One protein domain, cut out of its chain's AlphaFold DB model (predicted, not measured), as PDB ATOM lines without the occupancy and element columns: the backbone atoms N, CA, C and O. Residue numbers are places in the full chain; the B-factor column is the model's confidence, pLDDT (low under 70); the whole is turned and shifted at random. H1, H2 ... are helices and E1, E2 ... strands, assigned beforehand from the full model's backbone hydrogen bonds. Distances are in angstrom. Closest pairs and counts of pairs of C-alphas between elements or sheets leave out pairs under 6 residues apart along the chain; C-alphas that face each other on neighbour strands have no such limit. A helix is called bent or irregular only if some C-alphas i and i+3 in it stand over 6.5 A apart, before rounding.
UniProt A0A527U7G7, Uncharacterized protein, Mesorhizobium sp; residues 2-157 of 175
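Overview. This is residues 2 to 157 of the 175 residues of an uncharacterized protein of Mesorhizobium sp (UniProt A0A527U7G7). What shape does the model have? It is an elongated body of helices: the long helices H2 and H5 run side by side as its core, the bent helix H1 packs on them, H3 packs on H2, and H6 folds back along H5. A small hairpin of strands, E1 and E2, lies far out at one end, next to H4. What is printed? The printed part has 156 residues with six named helices and two named strands, in the order H1 H2 H3 H4 E1 E2 H5 H6; the sheet, E1 - E2, is antiparallel, and the class is mostly helix. How spread out is it? It is only just compact, close to loose, with a radius of gyration of the C-alphas of 17.7 A and spans of 65 by 36 by 26 A.

Arrangement. How does the printed part begin? H1, residues 2 to 19, was assigned as one helix by its hydrogen bonds but is bent, with C-alphas 9 and 12 7.2 A apart; its arms H1a, residues 2 to 9, and H1b, residues 12 to 19, stand at a steep tilt of 46 degrees. H1b and H2, residues 23 to 44, form a helical hairpin, closest at the C-alphas of Ala 17 and Ala 26, 5.0 A apart. What else does H2 touch? H3, residues 65 to 75, touches it at a steep tilt of 42 degrees, closest at the C-alphas of Thr 28 and Ala 75, 4.8 A apart. H5, residues 105 to 134, touches it at a shallow tilt of 20 degrees, the same way, closest at the C-alphas of Val 37 and Ile 122, 6.2 A apart. How do the strands pair? E1, residues 88 to 91, and E2, residues 94 to 97, form an antiparallel hairpin, with N 89 and O 96 at 2.9 A and N 94 and O 91 at 3.1 A, within hydrogen-bond range. What of the other helices? H6, residues 140 to 155, touches H5 with residues 146 to 153 alone, closest at the C-alphas of Ile 120 and Ile 146, 6.3 A apart, while H4, residues 80 to 87, is close to H2 but not clearly touching it, the closest C-alphas, Tyr 23 and Ile 86, being 7.9 A apart. In H1a, H1b, H2, H3, H4, H5 and H6 every O i to N i+4 pair is within hydrogen-bond range.

Along the chain. Where do the first and last helices lie? C-alpha 2, where H1a begins, is at (13.751, 164.374, 15.927), and C-alpha 155, where H6 ends, is at (38.675, 144.183, 7.245). Which elements are long? H5 measures 42.5 A from first to last C-alpha, H2 31.4 A and H6 22.3 A.

Size, cuts and confidence. How large is it? The two C-alphas farthest apart, those of Glu 93 and Gly 135, are 65.2 A apart. Is anything cut, long or uncertain? The printed part has no cut, the link from H2 to H3 is long with 20 residues, and no printed residue is under 70 in pLDDT.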
ATOM      1  N   THR A   2      13.126 164.025  14.628       90.00
ATOM      2  CA  THR A   2      13.751 164.374  15.927       90.00
ATOM      3  C   THR A   2      14.687 163.298  16.494       90.00
ATOM      4  O   THR A   2      15.740 163.635  17.017       90.00
ATOM      5  N   LEU A   3      14.355 162.008  16.344       92.31
ATOM      6  CA  LEU A   3      15.214 160.899  16.790       92.31
ATOM      7  C   LEU A   3      16.568 160.861  16.064       92.31
ATOM      8  O   LEU A   3      17.599 160.695  16.700       92.31
ATOM      9  N   ILE A   4      16.562 161.065  14.743       94.06
ATOM     10  CA  ILE A   4      17.783 161.102  13.924       94.06
ATOM     11  C   ILE A   4      18.619 162.332  14.287       94.06
ATOM     12  O   ILE A   4      19.829 162.224  14.445       94.06
ATOM     13  N   ALA A   5      17.983 163.491  14.482       95.12
ATOM     14  CA  ALA A   5      18.686 164.693  14.927       95.12
ATOM     15  C   ALA A   5      19.356 164.491  16.299       95.12
ATOM     16  O   ALA A   5      20.524 164.833  16.458       95.12
ATOM     17  N   HIS A   6      18.646 163.880  17.254       95.31
ATOM     18  CA  HIS A   6      19.187 163.545  18.576       95.31
ATOM     19  C   HIS A   6      20.369 162.573  18.487       95.31
ATOM     20  O   HIS A   6      21.375 162.773  19.160       95.31
ATOM     21  N   PHE A   7      20.291 161.567  17.609       97.50
ATOM     22  CA  PHE A   7      21.416 160.671  17.331       97.50
ATOM     23  C   PHE A   7      22.647 161.447  16.846       97.50
ATOM     24  O   PHE A   7      23.720 161.322  17.426       97.50
ATOM     25  N   VAL A   8      22.488 162.298  15.824       97.00
ATOM     26  CA  VAL A   8      23.597 163.077  15.243       97.00
ATOM     27  C   VAL A   8      24.225 164.020  16.272       97.00
ATOM     28  O   VAL A   8      25.445 164.131  16.340       97.00
ATOM     29  N   GLN A   9      23.410 164.660  17.113       96.44
ATOM     30  CA  GLN A   9      23.891 165.493  18.221       96.44
ATOM     31  C   GLN A   9      24.673 164.691  19.276       96.44
ATOM     32  O   GLN A   9      25.514 165.253  19.973       96.44
ATOM     33  N   GLY A  10      24.396 163.389  19.393       96.69
ATOM     34  CA  GLY A  10      25.020 162.465  20.335       96.69
ATOM     35  C   GLY A  10      26.419 161.979  19.944       96.69
ATOM     36  O   GLY A  10      27.183 161.610  20.835       96.69
ATOM     37  N   ILE A  11      26.767 162.009  18.649       97.94
ATOM     38  CA  ILE A  11      27.971 161.362  18.087       97.94
ATOM     39  C   ILE A  11      29.236 161.744  18.857       97.94
ATOM     40  O   ILE A  11      29.923 160.885  19.407       97.94
ATOM     41  N   GLN A  12      29.497 163.045  18.993       97.62
ATOM     42  CA  GLN A  12      30.724 163.524  19.632       97.62
ATOM     43  C   GLN A  12      30.837 163.076  21.101       97.62
ATOM     44  O   GLN A  12      31.942 162.846  21.599       97.62
ATOM     45  N   PHE A  13      29.716 162.939  21.818       98.12
ATOM     46  CA  PHE A  13      29.730 162.484  23.210       98.12
ATOM     47  C   PHE A  13      30.134 161.015  23.323       98.12
ATOM     48  O   PHE A  13      30.884 160.662  24.235       98.12
ATOM     49  N   VAL A  14      29.671 160.174  22.395       98.12
ATOM     50  CA  VAL A  14      30.061 158.759  22.325       98.12
ATOM     51  C   VAL A  14      31.549 158.657  22.017       98.12
ATOM     52  O   VAL A  14      32.283 158.017  22.767       98.12
ATOM     53  N   GLU A  15      32.007 159.352  20.975       97.88
ATOM     54  CA  GLU A  15      33.415 159.389  20.571       97.88
ATOM     55  C   GLU A  15      34.325 159.797  21.731       97.88
ATOM     56  O   GLU A  15      35.291 159.099  22.047       97.88
ATOM     57  N   THR A  16      33.970 160.883  22.421       98.19
ATOM     58  CA  THR A  16      34.734 161.405  23.561       98.19
ATOM     59  C   THR A  16      34.769 160.390  24.699       98.19
ATOM     60  O   THR A  16      35.840 160.062  25.197       98.19
ATOM     61  N   ALA A  17      33.621 159.828  25.088       97.62
ATOM     62  CA  ALA A  17      33.568 158.857  26.176       97.62
ATOM     63  C   ALA A  17      34.416 157.606  25.886       97.62
ATOM     64  O   ALA A  17      35.055 157.071  26.792       97.62
ATOM     65  N   VAL A  18      34.459 157.150  24.630       96.81
ATOM     66  CA  VAL A  18      35.252 155.978  24.235       96.81
ATOM     67  C   VAL A  18      36.755 156.283  24.173       96.81
ATOM     68  O   VAL A  18      37.552 155.446  24.610       96.81
ATOM     69  N   VAL A  19      37.162 157.438  23.628       96.38
ATOM     70  CA  VAL A  19      38.588 157.827  23.539       96.38
ATOM     71  C   VAL A  19      39.167 158.111  24.920       96.38
ATOM     72  O   VAL A  19      40.274 157.672  25.215       96.38
ATOM     73  N   GLU A  20      38.403 158.774  25.784       96.12
ATOM     74  CA  GLU A  20      38.833 159.151  27.135       96.12
ATOM     75  C   GLU A  20      38.749 157.987  28.140       96.12
ATOM     76  O   GLU A  20      38.971 158.179  29.330       96.12
ATOM     77  N   GLY A  21      38.407 156.767  27.705       94.19
ATOM     78  CA  GLY A  21      38.351 155.586  28.577       94.19
ATOM     79  C   GLY A  21      37.193 155.585  29.588       94.19
ATOM     80  O   GLY A  21      37.228 154.861  30.585       94.19
ATOM     81  N   LEU A  22      36.144 156.374  29.347       94.06
ATOM     82  CA  LEU A  22      34.941 156.467  30.181       94.06
ATOM     83  C   LEU A  22      33.945 155.351  29.827       94.06
ATOM     84  O   LEU A  22      32.809 155.602  29.427       94.06
ATOM     85  N   TYR A  23      34.375 154.091  29.923       93.44
ATOM     86  CA  TYR A  23      33.653 152.954  29.336       93.44
ATOM     87  C   TYR A  23      32.225 152.719  29.850       93.44
ATOM     88  O   TYR A  23      31.359 152.439  29.022       93.44
ATOM     89  N   PRO A  24      31.906 152.857  31.153       91.62
ATOM     90  CA  PRO A  24      30.516 152.757  31.610       91.62
ATOM     91  C   PRO A  24      29.615 153.856  31.020       91.62
ATOM     92  O   PRO A  24      28.458 153.607  30.664       91.62
ATOM     93  N   GLN A  25      30.150 155.070  30.868       94.62
ATOM     94  CA  GLN A  25      29.451 156.191  30.239       94.62
ATOM     95  C   GLN A  25      29.291 155.947  28.736       94.62
ATOM     96  O   GLN A  25      28.189 156.093  28.213       94.62
ATOM     97  N   ALA A  26      30.346 155.484  28.063       96.25
ATOM     98  CA  ALA A  26      30.292 155.086  26.662       96.25
ATOM     99  C   ALA A  26      29.242 153.991  26.423       96.25
ATOM    100  O   ALA A  26      28.446 154.104  25.498       96.25
ATOM    101  N   ALA A  27      29.167 152.974  27.289       95.12
ATOM    102  CA  ALA A  27      28.158 151.920  27.199       95.12
ATOM    103  C   ALA A  27      26.729 152.463  27.348       95.12
ATOM    104  O   ALA A  27      25.820 152.025  26.645       95.12
ATOM    105  N   THR A  28      26.533 153.450  28.225       95.75
ATOM    106  CA  THR A  28      25.241 154.132  28.387       95.75
ATOM    107  C   THR A  28      24.844 154.879  27.114       95.75
ATOM    108  O   THR A  28      23.712 154.741  26.650       95.75
ATOM    109  N   LEU A  29      25.776 155.627  26.520       97.69
ATOM    110  CA  LEU A  29      25.536 156.386  25.292       97.69
ATOM    111  C   LEU A  29      25.298 155.458  24.090       97.69
ATOM    112  O   LEU A  29      24.338 155.642  23.351       97.69
ATOM    113  N   LEU A  30      26.088 154.392  23.947       97.44
ATOM    114  CA  LEU A  30      25.905 153.372  22.908       97.44
ATOM    115  C   LEU A  30      24.583 152.615  23.054       97.44
ATOM    116  O   LEU A  30      23.966 152.241  22.056       97.44
ATOM    117  N   ARG A  31      24.115 152.387  24.288       95.94
ATOM    118  CA  ARG A  31      22.774 151.833  24.510       95.94
ATOM    119  C   ARG A  31      21.701 152.803  24.031       95.94
ATOM    120  O   ARG A  31      20.745 152.378  23.392       95.94
ATOM    121  N   GLN A  32      21.870 154.096  24.297       96.12
ATOM    122  CA  GLN A  32      20.953 155.115  23.801       96.12
ATOM    123  C   GLN A  32      20.933 155.151  22.265       96.12
ATOM    124  O   GLN A  32      19.856 155.181  21.679       96.12
ATOM    125  N   GLU A  33      22.090 155.081  21.605       97.62
ATOM    126  CA  GLU A  33      22.186 154.969  20.143       97.62
ATOM    127  C   GLU A  33      21.432 153.751  19.599       97.62
ATOM    128  O   GLU A  33      20.630 153.879  18.670       97.62
ATOM    129  N   HIS A  34      21.620 152.589  20.225       96.81
ATOM    130  CA  HIS A  34      20.897 151.366  19.893       96.81
ATOM    131  C   HIS A  34      19.374 151.543  20.008       96.81
ATOM    132  O   HIS A  34      18.622 151.187  19.100       96.81
ATOM    133  N   GLU A  35      18.905 152.111  21.121       95.62
ATOM    134  CA  GLU A  35      17.484 152.382  21.348       95.62
ATOM    135  C   GLU A  35      16.929 153.381  20.321       95.62
ATOM    136  O   GLU A  35      15.794 153.227  19.871       95.62
ATOM    137  N   ILE A  36      17.716 154.373  19.892       96.00
ATOM    138  CA  ILE A  36      17.310 155.311  18.839       96.00
ATOM    139  C   ILE A  36      17.156 154.593  17.495       96.00
ATOM    140  O   ILE A  36      16.138 154.793  16.833       96.00
ATOM    141  N   VAL A  37      18.105 153.732  17.105       96.38
ATOM    142  CA  VAL A  37      17.994 152.911  15.882       96.38
ATOM    143  C   VAL A  37      16.706 152.083  15.919       96.38
ATOM    144  O   VAL A  37      15.907 152.138  14.983       96.38
ATOM    145  N   ALA A  38      16.447 151.393  17.034       95.00
ATOM    146  CA  ALA A  38      15.222 150.622  17.228       95.00
ATOM    147  C   ALA A  38      13.957 151.497  17.154       95.00
ATOM    148  O   ALA A  38      12.964 151.110  16.536       95.00
ATOM    149  N   ALA A  39      13.975 152.692  17.750       94.12
ATOM    150  CA  ALA A  39      12.844 153.617  17.724       94.12
ATOM    151  C   ALA A  39      12.541 154.132  16.309       94.12
ATOM    152  O   ALA A  39      11.371 154.290  15.954       94.12
ATOM    153  N   VAL A  40      13.577 154.402  15.507       93.81
ATOM    154  CA  VAL A  40      13.430 154.819  14.106       93.81
ATOM    155  C   VAL A  40      12.841 153.679  13.269       93.81
ATOM    156  O   VAL A  40      11.890 153.912  12.530       93.81
ATOM    157  N   GLU A  41      13.311 152.444  13.452       92.81
ATOM    158  CA  GLU A  41      12.740 151.241  12.822       92.81
ATOM    159  C   GLU A  41      11.259 151.029  13.177       92.81
ATOM    160  O   GLU A  41      10.404 150.832  12.309       92.81
ATOM    161  N   GLU A  42      10.912 151.117  14.463       91.88
ATOM    162  CA  GLU A  42       9.521 151.029  14.915       91.88
ATOM    163  C   GLU A  42       8.635 152.114  14.307       91.88
ATOM    164  O   GLU A  42       7.467 151.852  14.003       91.88
ATOM    165  N   PHE A  43       9.168 153.329  14.166       90.50
ATOM    166  CA  PHE A  43       8.456 154.451  13.570       90.50
ATOM    167  C   PHE A  43       8.173 154.185  12.091       90.50
ATOM    168  O   PHE A  43       7.016 154.261  11.679       90.50
ATOM    169  N   THR A  44       9.188 153.786  11.322       87.25
ATOM    170  CA  THR A  44       9.047 153.450   9.897       87.25
ATOM    171  C   THR A  44       8.072 152.291   9.678       87.25
ATOM    172  O   THR A  44       7.310 152.289   8.716       87.25
ATOM    173  N   ALA A  45       8.020 151.334  10.609       87.38
ATOM    174  CA  ALA A  45       7.090 150.211  10.559       87.38
ATOM    175  C   ALA A  45       5.676 150.512  11.107       87.38
ATOM    176  O   ALA A  45       4.854 149.595  11.184       87.38
ATOM    177  N   GLY A  46       5.387 151.741  11.552       86.44
ATOM    178  CA  GLY A  46       4.094 152.113  12.142       86.44
ATOM    179  C   GLY A  46       3.774 151.413  13.471       86.44
ATOM    180  O   GLY A  46       2.609 151.295  13.849       86.44
ATOM    181  N   ARG A  47       4.791 150.907  14.181       87.31
ATOM    182  CA  ARG A  47       4.651 150.158  15.446       87.31
ATOM    183  C   ARG A  47       5.069 150.949  16.685       87.31
ATOM    184  O   ARG A  47       4.873 150.456  17.799       87.31
ATOM    185  N   ARG A  48       5.642 152.142  16.505       85.62
ATOM    186  CA  ARG A  48       6.145 152.982  17.598       85.62
ATOM    187  C   ARG A  48       5.031 153.330  18.585       85.62
ATOM    188  O   ARG A  48       3.921 153.683  18.196       85.62
ATOM    189  N   LYS A  49       5.353 153.247  19.875       82.56
ATOM    190  CA  LYS A  49       4.474 153.667  20.970       82.56
ATOM    191  C   LYS A  49       5.213 154.656  21.857       82.56
ATOM    192  O   LYS A  49       6.279 154.335  22.384       82.56
ATOM    193  N   ASP A  50       4.625 155.830  22.041       80.38
ATOM    194  CA  ASP A  50       5.167 156.840  22.944       80.38
ATOM    195  C   ASP A  50       5.223 156.317  24.383       80.38
ATOM    196  O   ASP A  50       4.439 155.456  24.791       80.38
ATOM    197  N   ALA A  51       6.204 156.816  25.140       80.12
ATOM    198  CA  ALA A  51       6.498 156.409  26.516       80.12
ATOM    199  C   ALA A  51       6.821 154.911  26.721       80.12
ATOM    200  O   ALA A  51       6.858 154.443  27.858       80.12
ATOM    201  N   LYS A  52       7.096 154.152  25.650       86.06
ATOM    202  CA  LYS A  52       7.607 152.775  25.738       86.06
ATOM    203  C   LYS A  52       9.026 152.666  25.198       86.06
ATOM    204  O   LYS A  52       9.342 153.243  24.151       86.06
ATOM    205  N   THR A  53       9.859 151.895  25.895       82.69
ATOM    206  CA  THR A  53      11.181 151.499  25.401       82.69
ATOM    207  C   THR A  53      11.016 150.733  24.086       82.69
ATOM    208  O   THR A  53      10.150 149.854  24.021       82.69
ATOM    209  N   PRO A  54      11.787 151.073  23.044       86.06
ATOM    210  CA  PRO A  54      11.778 150.341  21.784       86.06
ATOM    211  C   PRO A  54      12.199 148.877  21.952       86.06
ATOM    212  O   PRO A  54      12.945 148.523  22.868       86.06
ATOM    213  N   TYR A  55      11.765 148.020  21.035       87.62
ATOM    214  CA  TYR A  55      12.225 146.640  20.947       87.62
ATOM    215  C   TYR A  55      13.676 146.592  20.454       87.62
ATOM    216  O   TYR A  55      13.947 146.797  19.277       87.62
ATOM    217  N   ALA A  56      14.603 146.245  21.348       83.50
ATOM    218  CA  ALA A  56      16.046 146.195  21.080       83.50
ATOM    219  C   ALA A  56      16.489 145.168  20.007       83.50
ATOM    220  O   ALA A  56      17.641 145.130  19.603       83.50
ATOM    221  N   THR A  57      15.602 144.292  19.535       89.12
ATOM    222  CA  THR A  57      15.925 143.254  18.534       89.12
ATOM    223  C   THR A  57      14.960 143.311  17.353       89.12
ATOM    224  O   THR A  57      14.265 142.350  17.034       89.12
ATOM    225  N   ILE A  58      14.886 144.476  16.707       86.38
ATOM    226  CA  ILE A  58      13.992 144.750  15.575       86.38
ATOM    227  C   ILE A  58      14.773 145.159  14.325       86.38
ATOM    228  O   ILE A  58      15.796 145.829  14.430       86.38
ATOM    229  N   GLY A  59      14.278 144.785  13.141       88.00
ATOM    230  CA  GLY A  59      14.821 145.255  11.861       88.00
ATOM    231  C   GLY A  59      16.319 144.977  11.729       88.00
ATOM    232  O   GLY A  59      16.760 143.840  11.926       88.00
ATOM    233  N   VAL A  60      17.099 146.026  11.460       85.62
ATOM    234  CA  VAL A  60      18.573 145.965  11.382       85.62
ATOM    235  C   VAL A  60      19.266 145.513  12.681       85.62
ATOM    236  O   VAL A  60      20.445 145.169  12.652       85.62
ATOM    237  N   LEU A  61      18.554 145.449  13.814       90.19
ATOM    238  CA  LEU A  61      19.072 145.034  15.125       90.19
ATOM    239  C   LEU A  61      18.706 143.595  15.525       90.19
ATOM    240  O   LEU A  61      19.002 143.185  16.647       90.19
ATOM    241  N   LYS A  62      18.071 142.799  14.652       87.88
ATOM    242  CA  LYS A  62      17.559 141.445  14.980       87.88
ATOM    243  C   LYS A  62      18.562 140.531  15.714       87.88
ATOM    244  O   LYS A  62      18.162 139.764  16.583       87.88
ATOM    245  N   ASN A  63      19.856 140.655  15.413       86.56
ATOM    246  CA  ASN A  63      20.930 139.816  15.957       86.56
ATOM    247  C   ASN A  63      21.760 140.502  17.060       86.56
ATOM    248  O   ASN A  63      22.791 139.984  17.480       86.56
ATOM    249  N   MET A  64      21.310 141.656  17.559       90.06
ATOM    250  CA  MET A  64      22.068 142.506  18.487       90.06
ATOM    251  C   MET A  64      21.651 142.335  19.958       90.06
ATOM    252  O   MET A  64      22.054 143.124  20.810       90.06
ATOM    253  N   GLY A  65      20.868 141.300  20.286       88.75
ATOM    254  CA  GLY A  65      20.348 141.082  21.644       88.75
ATOM    255  C   GLY A  65      21.440 140.918  22.707       88.75
ATOM    256  O   GLY A  65      21.334 141.501  23.784       88.75
ATOM    257  N   GLN A  66      22.514 140.188  22.385       89.62
ATOM    258  CA  GLN A  66      23.665 140.037  23.281       89.62
ATOM    259  C   GLN A  66      24.367 141.382  23.510       89.62
ATOM    260  O   GLN A  66      24.569 141.776  24.652       89.62
ATOM    261  N   VAL A  67      24.638 142.126  22.432       90.25
ATOM    262  CA  VAL A  67      25.275 143.452  22.494       90.25
ATOM    263  C   VAL A  67      24.460 144.413  23.359       90.25
ATOM    264  O   VAL A  67      25.007 145.077  24.234       90.25
ATOM    265  N   TYR A  68      23.141 144.462  23.166       90.56
ATOM    266  CA  TYR A  68      22.254 145.287  23.985       90.56
ATOM    267  C   TYR A  68      22.269 144.876  25.468       90.56
ATOM    268  O   TYR A  68      22.279 145.736  26.355       90.56
ATOM    269  N   GLY A  69      22.299 143.569  25.745       89.31
ATOM    270  CA  GLY A  69      22.436 143.026  27.096       89.31
ATOM    271  C   GLY A  69      23.757 143.424  27.760       89.31
ATOM    272  O   GLY A  69      23.748 143.889  28.901       89.31
ATOM    273  N   ASP A  70      24.868 143.325  27.032       89.88
ATOM    274  CA  ASP A  70      26.206 143.685  27.514       89.88
ATOM    275  C   ASP A  70      26.324 145.188  27.786       89.88
ATOM    276  O   ASP A  70      26.763 145.588  28.867       89.88
ATOM    277  N   LEU A  71      25.836 146.027  26.864       90.62
ATOM    278  CA  LEU A  71      25.748 147.476  27.060       90.62
ATOM    279  C   LEU A  71      24.908 147.825  28.291       90.62
ATOM    280  O   LEU A  71      25.303 148.664  29.098       90.62
ATOM    281  N   SER A  72      23.766 147.157  28.471       88.25
ATOM    282  CA  SER A  72      22.907 147.355  29.641       88.25
ATOM    283  C   SER A  72      23.595 146.939  30.940       88.25
ATOM    284  O   SER A  72      23.473 147.639  31.945       88.25
ATOM    285  N   GLY A  73      24.334 145.828  30.926       86.69
ATOM    286  CA  GLY A  73      25.095 145.353  32.079       86.69
ATOM    287  C   GLY A  73      26.215 146.312  32.481       86.69
ATOM    288  O   GLY A  73      26.364 146.631  33.662       86.69
ATOM    289  N   ALA A  74      26.957 146.826  31.498       86.44
ATOM    290  CA  ALA A  74      28.007 147.816  31.716       86.44
ATOM    291  C   ALA A  74      27.442 149.165  32.199       86.44
ATOM    292  O   ALA A  74      27.937 149.716  33.181       86.44
ATOM    293  N   ALA A  75      26.367 149.660  31.575       84.19
ATOM    294  CA  ALA A  75      25.716 150.922  31.937       84.19
ATOM    295  C   ALA A  75      25.122 150.904  33.355       84.19
ATOM    296  O   ALA A  75      25.181 151.895  34.076       84.19
ATOM    297  N   HIS A  76      24.561 149.769  33.782       82.38
ATOM    298  CA  HIS A  76      24.028 149.608  35.137       82.38
ATOM    299  C   HIS A  76      25.092 149.218  36.168       82.38
ATOM    300  O   HIS A  76      24.752 149.016  37.334       82.38
ATOM    301  N   VAL A  77      26.362 149.086  35.762       76.94
ATOM    302  CA  VAL A  77      27.468 148.664  36.636       76.94
ATOM    303  C   VAL A  77      27.159 147.324  37.332       76.94
ATOM    304  O   VAL A  77      27.633 147.026  38.425       76.94
ATOM    305  N   SER A  78      26.345 146.473  36.701       75.00
ATOM    306  CA  SER A  78      25.894 145.215  37.304       75.00
ATOM    307  C   SER A  78      26.954 144.111  37.221       75.00
ATOM    308  O   SER A  78      26.868 143.111  37.932       75.00
ATOM    309  N   GLN A  79      27.991 144.308  36.400       74.81
ATOM    310  CA  GLN A  79      29.121 143.395  36.232       74.81
ATOM    311  C   GLN A  79      30.347 143.891  37.012       74.81
ATOM    312  O   GLN A  79      31.299 144.432  36.451       74.81
ATOM    313  N   ALA A  80      30.332 143.696  38.335       73.38
ATOM    314  CA  ALA A  80      31.365 144.206  39.242       73.38
ATOM    315  C   ALA A  80      32.796 143.756  38.887       73.38
ATOM    316  O   ALA A  80      33.747 144.496  39.132       73.38
ATOM    317  N   GLN A  81      32.960 142.560  38.312       75.12
ATOM    318  CA  GLN A  81      34.272 142.072  37.885       75.12
ATOM    319  C   GLN A  81      34.804 142.854  36.677       75.12
ATOM    320  O   GLN A  81      35.935 143.323  36.709       75.12
ATOM    321  N   LEU A  82      33.957 143.089  35.676       74.69
ATOM    322  CA  LEU A  82      34.318 143.847  34.479       74.69
ATOM    323  C   LEU A  82      34.663 145.304  34.827       74.69
ATOM    324  O   LEU A  82      35.629 145.860  34.315       74.69
ATOM    325  N   LEU A  83      33.937 145.899  35.781       78.62
ATOM    326  CA  LEU A  83      34.260 147.231  36.295       78.62
ATOM    327  C   LEU A  83      35.631 147.261  36.983       78.62
ATOM    328  O   LEU A  83      36.402 148.190  36.752       78.62
ATOM    329  N   LYS A  84      35.952 146.251  37.806       83.00
ATOM    330  CA  LYS A  84      37.273 146.144  38.447       83.00
ATOM    331  C   LYS A  84      38.378 146.078  37.406       83.00
ATOM    332  O   LYS A  84      39.371 146.778  37.565       83.00
ATOM    333  N   ASP A  85      38.203 145.287  36.358       81.94
ATOM    334  CA  ASP A  85      39.225 145.112  35.326       81.94
ATOM    335  C   ASP A  85      39.472 146.417  34.548       81.94
ATOM    336  O   ASP A  85      40.605 146.716  34.180       81.94
ATOM    337  N   ILE A  86      38.438 147.250  34.395       85.62
ATOM    338  CA  ILE A  86      38.538 148.546  33.716       85.62
ATOM    339  C   ILE A  86      39.237 149.610  34.574       85.62
ATOM    340  O   ILE A  86      40.014 150.403  34.044       85.62
ATOM    341  N   VAL A  87      38.964 149.655  35.882       86.56
ATOM    342  CA  VAL A  87      39.449 150.741  36.758       86.56
ATOM    343  C   VAL A  87      40.718 150.392  37.529       86.56
ATOM    344  O   VAL A  87      41.272 151.259  38.199       86.56
ATOM    345  N   THR A  88      41.174 149.140  37.503       87.94
ATOM    346  CA  THR A  88      42.344 148.722  38.284       87.94
ATOM    347  C   THR A  88      43.638 149.072  37.566       87.94
ATOM    348  O   THR A  88      43.817 148.747  36.397       87.94
ATOM    349  N   MET A  89      44.572 149.666  38.302       85.75
ATOM    350  CA  MET A  89      45.940 149.899  37.855       85.75
ATOM    351  C   MET A  89      46.951 149.190  38.757       85.75
ATOM    352  O   MET A  89      46.691 148.942  39.941       85.75
ATOM    353  N   GLU A  90      48.124 148.905  38.195       85.75
ATOM    354  CA  GLU A  90      49.269 148.339  38.908       85.75
ATOM    355  C   GLU A  90      50.442 149.326  38.872       85.75
ATOM    356  O   GLU A  90      50.834 149.812  37.811       85.75
ATOM    357  N   ILE A  91      50.990 149.653  40.046       81.12
ATOM    358  CA  ILE A  91      52.188 150.490  40.197       81.12
ATOM    359  C   ILE A  91      53.177 149.736  41.084       81.12
ATOM    360  O   ILE A  91      53.019 149.675  42.309       81.12
ATOM    361  N   GLY A  92      54.208 149.157  40.464       85.31
ATOM    362  CA  GLY A  92      55.125 148.246  41.149       85.31
ATOM    363  C   GLY A  92      54.366 147.029  41.679       85.31
ATOM    364  O   GLY A  92      53.698 146.342  40.922       85.31
ATOM    365  N   GLU A  93      54.426 146.795  42.990       85.19
ATOM    366  CA  GLU A  93      53.727 145.679  43.652       85.19
ATOM    367  C   GLU A  93      52.304 146.034  44.127       85.19
ATOM    368  O   GLU A  93      51.605 145.199  44.702       85.19
ATOM    369  N   LYS A  94      51.858 147.284  43.941       84.00
ATOM    370  CA  LYS A  94      50.547 147.744  44.416       84.00
ATOM    371  C   LYS A  94      49.508 147.633  43.309       84.00
ATOM    372  O   LYS A  94      49.700 148.189  42.231       84.00
ATOM    373  N   ARG A  95      48.374 147.009  43.628       86.50
ATOM    374  CA  ARG A  95      47.188 146.920  42.767       86.50
ATOM    375  C   ARG A  95      46.011 147.628  43.431       86.50
ATOM    376  O   ARG A  95      45.695 147.342  44.586       86.50
ATOM    377  N   GLY A  96      45.368 148.550  42.722       87.19
ATOM    378  CA  GLY A  96      44.249 149.318  43.270       87.19
ATOM    379  C   GLY A  96      43.450 150.076  42.210       87.19
ATOM    380  O   GLY A  96      43.872 150.137  41.056       87.19
ATOM    381  N   PRO A  97      42.286 150.635  42.579       88.38
ATOM    382  CA  PRO A  97      41.468 151.413  41.660       88.38
ATOM    383  C   PRO A  97      42.134 152.754  41.329       88.38
ATOM    384  O   PRO A  97      42.656 153.438  42.211       88.38
ATOM    385  N   SER A  98      42.072 153.142  40.061       89.00
ATOM    386  CA  SER A  98      42.440 154.465  39.577       89.00
ATOM    387  C   SER A  98      41.270 155.436  39.730       89.00
ATOM    388  O   SER A  98      40.111 155.081  39.517       89.00
ATOM    389  N   LEU A  99      41.586 156.686  40.071       87.81
ATOM    390  CA  LEU A  99      40.640 157.808  40.025       87.81
ATOM    391  C   LEU A  99      40.593 158.473  38.643       87.81
ATOM    392  O   LEU A  99      39.688 159.255  38.368       87.81
ATOM    393  N   LEU A 100      41.578 158.177  37.792       90.75
ATOM    394  CA  LEU A 100      41.652 158.645  36.415       90.75
ATOM    395  C   LEU A 100      41.212 157.526  35.465       90.75
ATOM    396  O   LEU A 100      41.522 156.358  35.736       90.75
ATOM    397  N   PRO A 101      40.537 157.852  34.350       91.94
ATOM    398  CA  PRO A 101      40.222 156.867  33.328       91.94
ATOM    399  C   PRO A 101      41.479 156.144  32.837       91.94
ATOM    400  O   PRO A 101      42.539 156.749  32.666       91.94
ATOM    401  N   ILE A 102      41.355 154.837  32.623       91.88
ATOM    402  CA  ILE A 102      42.420 153.997  32.077       91.88
ATOM    403  C   ILE A 102      42.010 153.626  30.664       91.88
ATOM    404  O   ILE A 102      40.938 153.061  30.465       91.88
ATOM    405  N   TYR A 103      42.857 153.931  29.686       93.50
ATOM    406  CA  TYR A 103      42.596 153.569  28.302       93.50
ATOM    407  C   TYR A 103      42.880 152.079  28.056       93.50
ATOM    408  O   TYR A 103      44.005 151.606  28.214       93.50
ATOM    409  N   HIS A 104      41.852 151.362  27.615       92.50
ATOM    410  CA  HIS A 104      41.861 149.966  27.185       92.50
ATOM    411  C   HIS A 104      41.643 149.898  25.669       92.50
ATOM    412  O   HIS A 104      40.517 150.007  25.181       92.50
ATOM    413  N   SER A 105      42.722 149.707  24.908       92.69
ATOM    414  CA  SER A 105      42.718 149.823  23.441       92.69
ATOM    415  C   SER A 105      41.727 148.890  22.740       92.69
ATOM    416  O   SER A 105      41.018 149.314  21.829       92.69
ATOM    417  N   GLU A 106      41.642 147.632  23.171       91.12
ATOM    418  CA  GLU A 106      40.723 146.650  22.594       91.12
ATOM    419  C   GLU A 106      39.260 147.016  22.873       91.12
ATOM    420  O   GLU A 106      38.433 147.009  21.960       91.12
ATOM    421  N   LEU A 107      38.950 147.414  24.111       91.25
ATOM    422  CA  LEU A 107      37.608 147.839  24.490       91.25
ATOM    423  C   LEU A 107      37.201 149.113  23.739       91.25
ATOM    424  O   LEU A 107      36.116 149.152  23.162       91.25
ATOM    425  N   SER A 108      38.083 150.115  23.669       94.62
ATOM    426  CA  SER A 108      37.838 151.328  22.882       94.62
ATOM    427  C   SER A 108      37.580 151.007  21.417       94.62
ATOM    428  O   SER A 108      36.619 151.515  20.848       94.62
ATOM    429  N   ARG A 109      38.386 150.130  20.811       94.25
ATOM    430  CA  ARG A 109      38.215 149.714  19.414       94.25
ATOM    431  C   ARG A 109      36.866 149.027  19.183       94.25
ATOM    432  O   ARG A 109      36.186 149.349  18.213       94.25
ATOM    433  N   ASN A 110      36.464 148.118  20.071       92.62
ATOM    434  CA  ASN A 110      35.196 147.394  19.955       92.62
ATOM    435  C   ASN A 110      33.983 148.322  20.120       92.62
ATOM    436  O   ASN A 110      33.025 148.233  19.353       92.62
ATOM    437  N   LEU A 111      34.033 149.250  21.080       95.06
ATOM    438  CA  LEU A 111      32.967 150.235  21.284       95.06
ATOM    439  C   LEU A 111      32.891 151.251  20.137       95.06
ATOM    440  O   LEU A 111      31.790 151.591  19.712       95.06
ATOM    441  N   TYR A 112      34.028 151.678  19.575       94.62
ATOM    442  CA  TYR A 112      34.040 152.521  18.374       94.62
ATOM    443  C   TYR A 112      33.435 151.812  17.171       94.62
ATOM    444  O   TYR A 112      32.637 152.397  16.448       94.62
ATOM    445  N   ALA A 113      33.779 150.545  16.948       94.44
ATOM    446  CA  ALA A 113      33.177 149.787  15.860       94.44
ATOM    447  C   ALA A 113      31.657 149.707  15.987       94.44
ATOM    448  O   ALA A 113      30.937 149.838  14.993       94.44
ATOM    449  N   LEU A 114      31.172 149.517  17.213       95.56
ATOM    450  CA  LEU A 114      29.749 149.505  17.498       95.56
ATOM    451  C   LEU A 114      29.102 150.870  17.223       95.56
ATOM    452  O   LEU A 114      28.072 150.918  16.554       95.56
ATOM    453  N   HIS A 115      29.740 151.962  17.651       97.44
ATOM    454  CA  HIS A 115      29.313 153.331  17.356       97.44
ATOM    455  C   HIS A 115      29.170 153.572  15.844       97.44
ATOM    456  O   HIS A 115      28.090 153.912  15.359       97.44
ATOM    457  N   ILE A 116      30.226 153.295  15.067       96.00
ATOM    458  CA  ILE A 116      30.209 153.457  13.604       96.00
ATOM    459  C   ILE A 116      29.136 152.569  12.962       96.00
ATOM    460  O   ILE A 116      28.467 152.987  12.016       96.00
ATOM    461  N   SER A 117      28.914 151.364  13.494       94.88
ATOM    462  CA  SER A 117      27.838 150.484  13.024       94.88
ATOM    463  C   SER A 117      26.461 151.130  13.201       94.88
ATOM    464  O   SER A 117      25.651 151.077  12.275       94.88
ATOM    465  N   TYR A 118      26.198 151.791  14.333       96.88
ATOM    466  CA  TYR A 118      24.946 152.521  14.538       96.88
ATOM    467  C   TYR A 118      24.825 153.760  13.646       96.88
ATOM    468  O   TYR A 118      23.738 153.997  13.116       96.88
ATOM    469  N   ILE A 119      25.914 154.502  13.399       97.19
ATOM    470  CA  ILE A 119      25.911 155.626  12.442       97.19
ATOM    471  C   ILE A 119      25.487 155.135  11.059       97.19
ATOM    472  O   ILE A 119      24.606 155.720  10.430       97.19
ATOM    473  N   ILE A 120      26.078 154.031  10.599       95.06
ATOM    474  CA  ILE A 120      25.742 153.414   9.316       95.06
ATOM    475  C   ILE A 120      24.260 153.018   9.278       95.06
ATOM    476  O   ILE A 120      23.574 153.329   8.307       95.06
ATOM    477  N   MET A 121      23.750 152.363  10.327       94.56
ATOM    478  CA  MET A 121      22.339 151.964  10.405       94.56
ATOM    479  C   MET A 121      21.400 153.175  10.356       94.56
ATOM    480  O   MET A 121      20.441 153.167   9.585       94.56
ATOM    481  N   ILE A 122      21.685 154.237  11.116       95.69
ATOM    482  CA  ILE A 122      20.898 155.476  11.078       95.69
ATOM    483  C   ILE A 122      20.974 156.150   9.715       95.69
ATOM    484  O   ILE A 122      19.942 156.605   9.233       95.69
ATOM    485  N   ALA A 123      22.140 156.198   9.069       94.56
ATOM    486  CA  ALA A 123      22.276 156.787   7.740       94.56
ATOM    487  C   ALA A 123      21.412 156.047   6.704       94.56
ATOM    488  O   ALA A 123      20.722 156.679   5.905       94.56
ATOM    489  N   GLN A 124      21.387 154.712   6.761       93.25
ATOM    490  CA  GLN A 124      20.535 153.895   5.894       93.25
ATOM    491  C   GLN A 124      19.043 154.124   6.182       93.25
ATOM    492  O   GLN A 124      18.280 154.392   5.258       93.25
ATOM    493  N   LEU A 125      18.634 154.122   7.455       93.38
ATOM    494  CA  LEU A 125      17.244 154.399   7.840       93.38
ATOM    495  C   LEU A 125      16.807 155.823   7.465       93.38
ATOM    496  O   LEU A 125      15.682 156.036   7.020       93.38
ATOM    497  N   ALA A 126      17.691 156.805   7.633       92.88
ATOM    498  CA  ALA A 126      17.441 158.188   7.255       92.88
ATOM    499  C   ALA A 126      17.251 158.322   5.742       92.88
ATOM    500  O   ALA A 126      16.321 159.008   5.321       92.88
ATOM    501  N   ASN A 127      18.073 157.633   4.942       92.94
ATOM    502  CA  ASN A 127      17.893 157.554   3.494       92.94
ATOM    503  C   ASN A 127      16.535 156.951   3.130       92.94
ATOM    504  O   ASN A 127      15.825 157.530   2.317       92.94
ATOM    505  N   ASP A 128      16.151 155.831   3.740       91.69
ATOM    506  CA  ASP A 128      14.889 155.163   3.412       91.69
ATOM    507  C   ASP A 128      13.683 156.059   3.729       91.69
ATOM    508  O   ASP A 128      12.753 156.172   2.928       91.69
ATOM    509  N   ILE A 129      13.725 156.771   4.861       91.12
ATOM    510  CA  ILE A 129      12.693 157.747   5.233       91.12
ATOM    511  C   ILE A 129      12.699 158.947   4.279       91.12
ATOM    512  O   ILE A 129      11.638 159.389   3.843       91.12
ATOM    513  N   HIS A 130      13.872 159.496   3.960       90.56
ATOM    514  CA  HIS A 130      13.994 160.632   3.050       90.56
ATOM    515  C   HIS A 130      13.470 160.283   1.655       90.56
ATOM    516  O   HIS A 130      12.672 161.039   1.097       90.56
ATOM    517  N   HIS A 131      13.828 159.104   1.148       91.88
ATOM    518  CA  HIS A 131      13.364 158.577  -0.126       91.88
ATOM    519  C   HIS A 131      11.851 158.386  -0.152       91.88
ATOM    520  O   HIS A 131      11.198 158.801  -1.105       91.88
ATOM    521  N   ALA A 132      11.267 157.839   0.916       89.62
ATOM    522  CA  ALA A 132       9.818 157.692   1.019       89.62
ATOM    523  C   ALA A 132       9.066 159.039   0.995       89.62
ATOM    524  O   ALA A 132       7.923 159.089   0.548       89.62
ATOM    525  N   LEU A 133       9.690 160.123   1.473       89.06
ATOM    526  CA  LEU A 133       9.077 161.456   1.541       89.06
ATOM    527  C   LEU A 133       9.287 162.299   0.278       89.06
ATOM    528  O   LEU A 133       8.415 163.093  -0.069       89.06
ATOM    529  N   THR A 134      10.444 162.174  -0.370       92.38
ATOM    530  CA  THR A 134      10.882 163.083  -1.447       92.38
ATOM    531  C   THR A 134      11.045 162.396  -2.798       92.38
ATOM    532  O   THR A 134      10.996 163.058  -3.828       92.38
ATOM    533  N   GLY A 135      11.218 161.072  -2.812       92.06
ATOM    534  CA  GLY A 135      11.637 160.312  -3.990       92.06
ATOM    535  C   GLY A 135      13.146 160.362  -4.255       92.06
ATOM    536  O   GLY A 135      13.641 159.549  -5.039       92.06
ATOM    537  N   ASP A 136      13.891 161.227  -3.567       90.88
ATOM    538  CA  ASP A 136      15.338 161.359  -3.724       90.88
ATOM    539  C   ASP A 136      16.081 160.246  -2.982       90.88
ATOM    540  O   ASP A 136      15.550 159.596  -2.083       90.88
ATOM    541  N   LYS A 137      17.317 159.971  -3.386       90.06
ATOM    542  CA  LYS A 137      18.196 158.989  -2.740       90.06
ATOM    543  C   LYS A 137      19.482 159.681  -2.318       90.06
ATOM    544  O   LYS A 137      19.791 160.753  -2.835       90.06
ATOM    545  N   LEU A 138      20.243 159.036  -1.435       88.25
ATOM    546  CA  LEU A 138      21.617 159.447  -1.149       88.25
ATOM    547  C   LEU A 138      22.409 159.678  -2.439       88.25
ATOM    548  O   LEU A 138      22.312 158.907  -3.402       88.25
ATOM    549  N   HIS A 139      23.228 160.720  -2.413       91.94
ATOM    550  CA  HIS A 139      24.198 160.997  -3.454       91.94
ATOM    551  C   HIS A 139      25.218 159.852  -3.538       91.94
ATOM    552  O   HIS A 139      25.532 159.195  -2.542       91.94
ATOM    553  N   GLU A 140      25.782 159.614  -4.724       90.31
ATOM    554  CA  GLU A 140      26.712 158.498  -4.946       90.31
ATOM    555  C   GLU A 140      27.906 158.516  -3.985       90.31
ATOM    556  O   GLU A 140      28.369 157.467  -3.541       90.31
ATOM    557  N   ASP A 141      28.395 159.704  -3.637       92.38
ATOM    558  CA  ASP A 141      29.513 159.850  -2.706       92.38
ATOM    559  C   ASP A 141      29.136 159.474  -1.267       92.38
ATOM    560  O   ASP A 141      29.937 158.856  -0.570       92.38
ATOM    561  N   GLU A 142      27.902 159.737  -0.836       91.12
ATOM    562  CA  GLU A 142      27.406 159.313   0.480       91.12
ATOM    563  C   GLU A 142      27.269 157.786   0.539       91.12
ATOM    564  O   GLU A 142      27.651 157.150   1.525       91.12
ATOM    565  N   VAL A 143      26.809 157.174  -0.557       91.62
ATOM    566  CA  VAL A 143      26.773 155.712  -0.697       91.62
ATOM    567  C   VAL A 143      28.186 155.128  -0.617       91.62
ATOM    568  O   VAL A 143      28.402 154.155   0.110       91.62
ATOM    569  N   LYS A 144      29.169 155.730  -1.302       92.12
ATOM    570  CA  LYS A 144      30.577 155.302  -1.225       92.12
ATOM    571  C   LYS A 144      31.115 155.391   0.200       92.12
ATOM    572  O   LYS A 144      31.773 154.451   0.635       92.12
ATOM    573  N   LEU A 145      30.814 156.461   0.941       92.69
ATOM    574  CA  LEU A 145      31.243 156.605   2.336       92.69
ATOM    575  C   LEU A 145      30.698 155.475   3.219       92.69
ATOM    576  O   LEU A 145      31.460 154.875   3.976       92.69
ATOM    577  N   ILE A 146      29.417 155.122   3.074       92.62
ATOM    578  CA  ILE A 146      28.814 153.998   3.807       92.62
ATOM    579  C   ILE A 146      29.505 152.676   3.450       92.62
ATOM    580  O   ILE A 146      29.801 151.873   4.337       92.62
ATOM    581  N   VAL A 147      29.767 152.436   2.162       92.06
ATOM    582  CA  VAL A 147      30.442 151.216   1.697       92.06
ATOM    583  C   VAL A 147      31.860 151.128   2.259       92.06
ATOM    584  O   VAL A 147      32.217 150.102   2.830       92.06
ATOM    585  N   VAL A 148      32.641 152.206   2.167       93.94
ATOM    586  CA  VAL A 148      34.013 152.263   2.690       93.94
ATOM    587  C   VAL A 148      34.034 152.042   4.201       93.94
ATOM    588  O   VAL A 148      34.831 151.239   4.683       93.94
ATOM    589  N   ALA A 149      33.132 152.680   4.952       92.19
ATOM    590  CA  ALA A 149      33.042 152.487   6.398       92.19
ATOM    591  C   ALA A 149      32.746 151.021   6.763       92.19
ATOM    592  O   ALA A 149      33.410 150.455   7.633       92.19
ATOM    593  N   LYS A 150      31.811 150.368   6.054       91.88
ATOM    594  CA  LYS A 150      31.538 148.930   6.226       91.88
ATOM    595  C   LYS A 150      32.764 148.076   5.903       91.88
ATOM    596  O   LYS A 150      33.089 147.185   6.686       91.88
ATOM    597  N   SER A 151      33.455 148.349   4.797       90.81
ATOM    598  CA  SER A 151      34.670 147.622   4.410       90.81
ATOM    599  C   SER A 151      35.752 147.708   5.483       90.81
ATOM    600  O   SER A 151      36.269 146.673   5.890       90.81
ATOM    601  N   ILE A 152      36.017 148.900   6.025       91.50
ATOM    602  CA  ILE A 152      36.996 149.094   7.108       91.50
ATOM    603  C   ILE A 152      36.618 148.269   8.349       91.50
ATOM    604  O   ILE A 152      37.473 147.614   8.953       91.50
ATOM    605  N   LEU A 153      35.341 148.260   8.739       90.25
ATOM    606  CA  LEU A 153      34.875 147.471   9.886       90.25
ATOM    607  C   LEU A 153      35.012 145.960   9.652       90.25
ATOM    608  O   LEU A 153      35.369 145.224  10.570       90.25
ATOM    609  N   ILE A 154      34.761 145.490   8.431       88.94
ATOM    610  CA  ILE A 154      34.906 144.075   8.070       88.94
ATOM    611  C   ILE A 154      36.384 143.669   8.040       88.94
ATOM    612  O   ILE A 154      36.760 142.673   8.656       88.94
ATOM    613  N   GLU A 155      37.235 144.450   7.375       86.56
ATOM    614  CA  GLU A 155      38.675 144.183   7.245       86.56
ATOM    615  C   GLU A 155      39.392 144.204   8.600       86.56
ATOM    616  O   GLU A 155      40.309 143.419   8.838       86.56
ATOM    617  N   SER A 156      38.934 145.047   9.527       80.31
ATOM    618  CA  SER A 156      39.435 145.094  10.908       80.31
ATOM    619  C   SER A 156      38.887 143.982  11.816       80.31
ATOM    620  O   SER A 156      39.236 143.925  13.003       80.31
ATOM    621  N   GLY A 157      38.035 143.096  11.288       81.06
ATOM    622  CA  GLY A 157      37.396 142.000  12.023       81.06
ATOM    623  C   GLY A 157      36.354 142.458  13.047       81.06
ATOM    624  O   GLY A 157      35.953 141.674  13.906       81.06
TER     625      GLY A 157